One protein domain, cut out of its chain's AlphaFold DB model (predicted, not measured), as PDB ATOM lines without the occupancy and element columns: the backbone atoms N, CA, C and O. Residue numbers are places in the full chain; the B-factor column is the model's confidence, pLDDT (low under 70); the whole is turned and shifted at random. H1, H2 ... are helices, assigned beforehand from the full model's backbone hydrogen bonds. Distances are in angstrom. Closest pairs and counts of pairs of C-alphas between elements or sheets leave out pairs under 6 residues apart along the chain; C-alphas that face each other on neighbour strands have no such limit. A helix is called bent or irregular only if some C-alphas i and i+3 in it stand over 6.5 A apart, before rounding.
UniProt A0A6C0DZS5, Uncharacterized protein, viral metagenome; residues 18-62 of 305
ATOM      1  N   LEU A  18     -15.790 -21.764  14.283       55.84
ATOM      2  CA  LEU A  18     -15.138 -22.259  13.063       55.84
ATOM      3  C   LEU A  18     -15.615 -21.587  11.761       55.84
ATOM      4  O   LEU A  18     -14.895 -21.617  10.766       55.84
ATOM      5  N   PHE A  19     -16.814 -20.996  11.747       51.47
ATOM      6  CA  PHE A  19     -17.389 -20.349  10.565       51.47
ATOM      7  C   PHE A  19     -17.153 -18.840  10.527       51.47
ATOM      8  O   PHE A  19     -17.274 -18.261   9.457       51.47
ATOM      9  N   ALA A  20     -16.821 -18.193  11.646       55.91
ATOM     10  CA  ALA A  20     -16.675 -16.737  11.690       55.91
ATOM     11  C   ALA A  20     -15.347 -16.244  11.090       55.91
ATOM     12  O   ALA A  20     -15.282 -15.134  10.569       55.91
ATOM     13  N   THR A  21     -14.295 -17.065  11.132       56.62
ATOM     14  CA  THR A  21     -12.932 -16.649  10.761       56.62
ATOM     15  C   THR A  21     -12.524 -17.004   9.329       56.62
ATOM     16  O   THR A  21     -11.551 -16.446   8.837       56.62
ATOM     17  N   ASN A  22     -13.280 -17.859   8.627       56.81
ATOM     18  CA  ASN A  22     -12.870 -18.434   7.333       56.81
ATOM     19  C   ASN A  22     -13.805 -18.125   6.147       56.81
ATOM     20  O   ASN A  22     -13.650 -18.704   5.075       56.81
ATOM     21  N   ILE A  23     -14.767 -17.204   6.293       57.75
ATOM     22  CA  ILE A  23     -15.781 -16.910   5.251       57.75
ATOM     23  C   ILE A  23     -15.155 -16.373   3.950       57.75
ATOM     24  O   ILE A  23     -15.720 -16.556   2.874       57.75
ATOM     25  N   TYR A  24     -13.980 -15.744   4.034       61.84
ATOM     26  CA  TYR A  24     -13.297 -15.129   2.892       61.84
ATOM     27  C   TYR A  24     -12.193 -16.001   2.272       61.84
ATOM     28  O   TYR A  24     -11.600 -15.591   1.275       61.84
ATOM     29  N   ASP A  25     -11.912 -17.192   2.817       68.81
ATOM     30  CA  ASP A  25     -10.912 -18.091   2.235       68.81
ATOM     31  C   ASP A  25     -11.539 -18.941   1.118       68.81
ATOM     32  O   ASP A  25     -12.439 -19.759   1.331       68.81
ATOM     33  N   ASN A  26     -11.033 -18.767  -0.104       69.38
ATOM     34  CA  ASN A  26     -11.494 -19.499  -1.282       69.38
ATOM     35  C   ASN A  26     -11.287 -21.023  -1.122       69.38
ATOM     36  O   ASN A  26     -12.062 -21.821  -1.654       69.38
ATOM     37  N   ARG A  27     -10.287 -21.446  -0.331       74.19
ATOM     38  CA  ARG A  27     -10.048 -22.866  -0.014       74.19
ATOM     39  C   ARG A  27     -11.095 -23.434   0.936       74.19
ATOM     40  O   ARG A  27     -11.503 -24.581   0.766       74.19
ATOM     41  N   PHE A  28     -11.584 -22.634   1.881       75.81
ATOM     42  CA  PHE A  28     -12.644 -23.042   2.801       75.81
ATOM     43  C   PHE A  28     -13.952 -23.314   2.055       75.81
ATOM     44  O   PHE A  28     -14.603 -24.333   2.288       75.81
ATOM     45  N   TYR A  29     -14.303 -22.459   1.089       71.00
ATOM     46  CA  TYR A  29     -15.493 -22.665   0.266       71.00
ATOM     47  C   TYR A  29     -15.392 -23.942  -0.579       71.00
ATOM     48  O   TYR A  29     -16.338 -24.728  -0.628       71.00
ATOM     49  N   GLN A  30     -14.227 -24.197  -1.183       75.56
ATOM     50  CA  GLN A  30     -13.978 -25.433  -1.928       75.56
ATOM     51  C   GLN A  30     -14.064 -26.672  -1.033       75.56
ATOM     52  O   GLN A  30     -14.720 -27.645  -1.399       75.56
ATOM     53  N   GLN A  31     -13.475 -26.633   0.163       76.50
ATOM     54  CA  GLN A  31     -13.509 -27.748   1.108       76.50
ATOM     55  C   GLN A  31     -14.928 -28.005   1.640       76.50
ATOM     56  O   GLN A  31     -15.351 -29.155   1.756       76.50
ATOM     57  N   MET A  32     -15.708 -26.948   1.882       72.81
ATOM     58  CA  MET A  32     -17.120 -27.042   2.259       72.81
ATOM     59  C   MET A  32     -17.978 -27.629   1.126       72.81
ATOM     60  O   MET A  32     -18.843 -28.470   1.384       72.81
ATOM     61  N   MET A  33     -17.743 -27.215  -0.123       70.69
ATOM     62  CA  MET A  33     -18.431 -27.773  -1.291       70.69
ATOM     63  C   MET A  33     -18.072 -29.247  -1.500       70.69
ATOM     64  O   MET A  33     -18.963 -30.058  -1.733       70.69
ATOM     65  N   MET A  34     -16.806 -29.616  -1.301       75.31
ATOM     66  CA  MET A  34     -16.335 -30.998  -1.392       75.31
ATOM     67  C   MET A  34     -16.966 -31.888  -0.308       75.31
ATOM     68  O   MET A  34     -17.480 -32.961  -0.612       75.31
ATOM     69  N   GLN A  35     -17.048 -31.411   0.940       74.81
ATOM     70  CA  GLN A  35     -17.758 -32.122   2.012       74.81
ATOM     71  C   GLN A  35     -19.267 -32.242   1.749       74.81
ATOM     72  O   GLN A  35     -19.877 -33.255   2.100       74.81
ATOM     73  N   LYS A  36     -19.894 -31.227   1.138       69.19
ATOM     74  CA  LYS A  36     -21.296 -31.308   0.694       69.19
ATOM     75  C   LYS A  36     -21.472 -32.357  -0.400       69.19
ATOM     76  O   LYS A  36     -22.387 -33.169  -0.296       69.19
ATOM     77  N   GLU A  37     -20.600 -32.378  -1.403       69.00
ATOM     78  CA  GLU A  37     -20.627 -33.391  -2.461       69.00
ATOM     79  C   GLU A  37     -20.422 -34.802  -1.914       69.00
ATOM     80  O   GLU A  37     -21.143 -35.713  -2.308       69.00
ATOM     81  N   GLU A  38     -19.494 -35.003  -0.977       71.06
ATOM     82  CA  GLU A  38     -19.296 -36.306  -0.339       71.06
ATOM     83  C   GLU A  38     -20.532 -36.769   0.434       71.06
ATOM     84  O   GLU A  38     -20.889 -37.946   0.372       71.06
ATOM     85  N   LYS A  39     -21.217 -35.856   1.135       65.00
ATOM     86  CA  LYS A  39     -22.491 -36.165   1.798       65.00
ATOM     87  C   LYS A  39     -23.569 -36.536   0.781       65.00
ATOM     88  O   LYS A  39     -24.252 -37.533   0.981       65.00
ATOM     89  N   ILE A  40     -23.667 -35.808  -0.334       61.16
ATOM     90  CA  ILE A  40     -24.610 -36.100  -1.428       61.16
ATOM     91  C   ILE A  40     -24.310 -37.460  -2.076       61.16
ATOM     92  O   ILE A  40     -25.232 -38.226  -2.331       61.16
ATOM     93  N   ARG A  41     -23.034 -37.809  -2.283       65.81
ATOM     94  CA  ARG A  41     -22.620 -39.111  -2.842       65.81
ATOM     95  C   ARG A  41     -22.856 -40.283  -1.885       65.81
ATOM     96  O   ARG A  41     -23.030 -41.411  -2.343       65.81
ATOM     97  N   LYS A  42     -22.834 -40.038  -0.570       62.41
ATOM     98  CA  LYS A  42     -23.128 -41.049   0.458       62.41
ATOM     99  C   LYS A  42     -24.625 -41.341   0.584       62.41
ATOM    100  O   LYS A  42     -24.963 -42.458   0.955       62.41
ATOM    101  N   ILE A  43     -25.497 -40.403   0.210       59.00
ATOM    102  CA  ILE A  43     -26.951 -40.608   0.177       59.00
ATOM    103  C   ILE A  43     -27.295 -41.469  -1.046       59.00
ATOM    104  O   ILE A  43     -27.505 -40.970  -2.149       59.00
ATOM    105  N   LYS A  44     -27.325 -42.791  -0.860       59.62
ATOM    106  CA  LYS A  44     -27.743 -43.743  -1.907       59.62
ATOM    107  C   LYS A  44     -29.242 -44.027  -1.874       59.62
ATOM    108  O   LYS A  44     -29.802 -44.419  -2.892       59.62
ATOM    109  N   ASN A  45     -29.888 -43.802  -0.730       61.19
ATOM    110  CA  ASN A  45     -31.317 -44.009  -0.542       61.19
ATOM    111  C   ASN A  45     -31.975 -42.774   0.075       61.19
ATOM    112  O   ASN A  45     -31.502 -42.208   1.056       61.19
ATOM    113  N   VAL A  46     -33.128 -42.402  -0.476       61.41
ATOM    114  CA  VAL A  46     -33.945 -41.254  -0.050       61.41
ATOM    115  C   VAL A  46     -34.389 -41.366   1.424       61.41
ATOM    116  O   VAL A  46     -34.653 -40.360   2.073       61.41
ATOM    117  N   SER A  47     -34.409 -42.581   1.981       63.41
ATOM    118  CA  SER A  47     -34.727 -42.872   3.385       63.41
ATOM    119  C   SER A  47     -33.642 -42.460   4.390       63.41
ATOM    120  O   SER A  47     -33.954 -42.283   5.563       63.41
ATOM    121  N   GLU A  48     -32.388 -42.278   3.964       71.31
ATOM    122  CA  GLU A  48     -31.279 -41.861   4.844       71.31
ATOM    123  C   GLU A  48     -31.261 -40.348   5.101       71.31
ATOM    124  O   GLU A  48     -30.566 -39.870   5.993       71.31
ATOM    125  N   LEU A  49     -32.052 -39.585   4.339       69.62
ATOM    126  CA  LEU A  49     -32.174 -38.137   4.499       69.62
ATOM    127  C   LEU A  49     -32.959 -37.735   5.755       69.62
ATOM    128  O   LEU A  49     -32.941 -36.562   6.119       69.62
ATOM    129  N   GLY A  50     -33.673 -38.668   6.399       78.94
ATOM    130  CA  GLY A  50     -34.546 -38.366   7.541       78.94
ATOM    131  C   GLY A  50     -35.699 -37.408   7.205       78.94
ATOM    132  O   GLY A  50     -36.362 -36.908   8.109       78.94
ATOM    133  N   LEU A  51     -35.925 -37.139   5.916       82.50
ATOM    134  CA  LEU A  51     -36.982 -36.271   5.413       82.50
ATOM    135  C   LEU A  51     -38.226 -37.099   5.101       82.50
ATOM    136  O   LEU A  51     -38.138 -38.206   4.561       82.50
ATOM    137  N   SER A  52     -39.400 -36.550   5.400       83.00
ATOM    138  CA  SER A  52     -40.652 -37.162   4.963       83.00
ATOM    139  C   SER A  52     -40.771 -37.089   3.435       83.00
ATOM    140  O   SER A  52     -40.223 -36.193   2.787       83.00
ATOM    141  N   LYS A  53     -41.520 -38.021   2.831       80.69
ATOM    142  CA  LYS A  53     -41.778 -38.015   1.377       80.69
ATOM    143  C   LYS A  53     -42.342 -36.670   0.903       80.69
ATOM    144  O   LYS A  53     -41.995 -36.217  -0.179       80.69
ATOM    145  N   GLU A  54     -43.158 -36.024   1.730       81.81
ATOM    146  CA  GLU A  54     -43.741 -34.706   1.467       81.81
ATOM    147  C   GLU A  54     -42.677 -33.605   1.426       81.81
ATOM    148  O   GLU A  54     -42.680 -32.798   0.503       81.81
ATOM    149  N   GLN A  55     -41.717 -33.615   2.356       81.75
ATOM    150  CA  GLN A  55     -40.596 -32.668   2.361       81.75
ATOM    151  C   GLN A  55     -39.683 -32.854   1.147       81.75
ATOM    152  O   GLN A  55     -39.187 -31.879   0.591       81.75
ATOM    153  N   ILE A  56     -39.481 -34.097   0.704       80.94
ATOM    154  CA  ILE A  56     -38.707 -34.401  -0.507       80.94
ATOM    155  C   ILE A  56     -39.436 -33.890  -1.751       80.94
ATOM    156  O   ILE A  56     -38.821 -33.257  -2.604       80.94
ATOM    157  N   VAL A  57     -40.746 -34.122  -1.843       79.12
ATOM    158  CA  VAL A  57     -41.581 -33.600  -2.934       79.12
ATOM    159  C   VAL A  57     -41.562 -32.072  -2.945       79.12
ATOM    160  O   VAL A  57     -41.388 -31.473  -4.003       79.12
ATOM    161  N   GLU A  58     -41.668 -31.434  -1.780       82.25
ATOM    162  CA  GLU A  58     -41.588 -29.980  -1.650       82.25
ATOM    163  C   GLU A  58     -40.212 -29.436  -2.057       82.25
ATOM    164  O   GLU A  58     -40.141 -28.425  -2.748       82.25
ATOM    165  N   TYR A  59     -39.127 -30.132  -1.716       79.50
ATOM    166  CA  TYR A  59     -37.768 -29.727  -2.075       79.50
ATOM    167  C   TYR A  59     -37.450 -29.926  -3.568       79.50
ATOM    168  O   TYR A  59     -36.768 -29.100  -4.168       79.50
ATOM    169  N   VAL A  60     -37.933 -31.017  -4.175       77.25
ATOM    170  CA  VAL A  60     -37.649 -31.369  -5.580       77.25
ATOM    171  C   VAL A  60     -38.533 -30.589  -6.548       77.25
ATOM    172  O   VAL A  60     -38.054 -30.122  -7.577       77.25
ATOM    173  N   ILE A  61     -39.826 -30.478  -6.243       81.31
ATOM    174  CA  ILE A  61     -40.812 -29.871  -7.146       81.31
ATOM    175  C   ILE A  61     -40.971 -28.373  -6.857       81.31
ATOM    176  O   ILE A  61     -41.337 -27.630  -7.764       81.31
ATOM    177  N   ALA A  62     -40.693 -27.927  -5.622       75.75
ATOM    178  CA  ALA A  62     -40.929 -26.558  -5.152       75.75
ATOM    179  C   ALA A  62     -42.305 -26.021  -5.598       75.75
ATOM    180  O   ALA A  62     -42.385 -24.993  -6.278       75.75
TER     181      ALA A  62
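This is residues 18 to 62 of the 305 residues of an uncharacterized protein of viral metagenome (UniProt A0A6C0DZS5). One long helix, H1, makes a bare shaft; at its far end the backbone turns through the one-turn helix H2 and leads to a shorter helix, H3, while a curved tail, residues 18 to 25, precedes it at the near end. There is no packed core, and residues 20 to 27 and 29 to 39 stick out with nothing folded back on them. The printed part has 45 residues, with three named helices in the order H1, H2, H3 and no named strand; its class is all helix, with 30 residues in the named helices. It is only just extended, close to loose, with a radius of gyration of the C-alphas of 14.4 A, and its outline is elongated, 37 by 21 by 17 A.

From Leu 18 the backbone runs to H1, residues 26 to 42. Residues 29 to 39 of H1 stand free, with no C-alpha 8 or more residues away along the chain within 10 A of them. A tight link of 3 residues joins H1 to H2, residues 46 to 49, and the two helices are apart. A second tight link of 3 residues joins H2 to H3, residues 53 to 61. H2 and H3 are only just apart, their closest C-alphas being 8.4 A from each other. H1 and H3 are apart. In H1 and H3 every pair of O of residue i and N of residue i+4 is within hydrogen-bond range. H2, with 4 residues, is too short for such a pair, and its one pair of O i and N i+3 is not within range.

H1 begins at Asn 26, whose C-alpha is at (-11.494, -19.499, -1.282), and ends at Lys 42, with its C-alpha at (-23.128, -41.049, 0.458); it measures 24.6 A from first to last C-alpha. H2 runs from Val 46 to Leu 49 and measures 5.8 A. H3 runs from Lys 53 to Ile 61, 11.8 A, and its last C-alpha is at (-40.812, -29.871, -7.146). None of the three helices is bent or irregular.

The two C-alphas farthest apart are those of Thr 21 and Lys 53, at 37.1 A, and the C-alphas of Leu 18 and Ala 62 are 31.9 A apart. The printed part has no cut, and neither of the two links between the helices is long. The mean pLDDT of the printed part is 70.1. The model's confidence is under 70 in 21 residues: 18 to 26, 36 to 37, 39 to 47, and 49. H3 has a mean pLDDT of 81, H1 of 71 and H2 of 66.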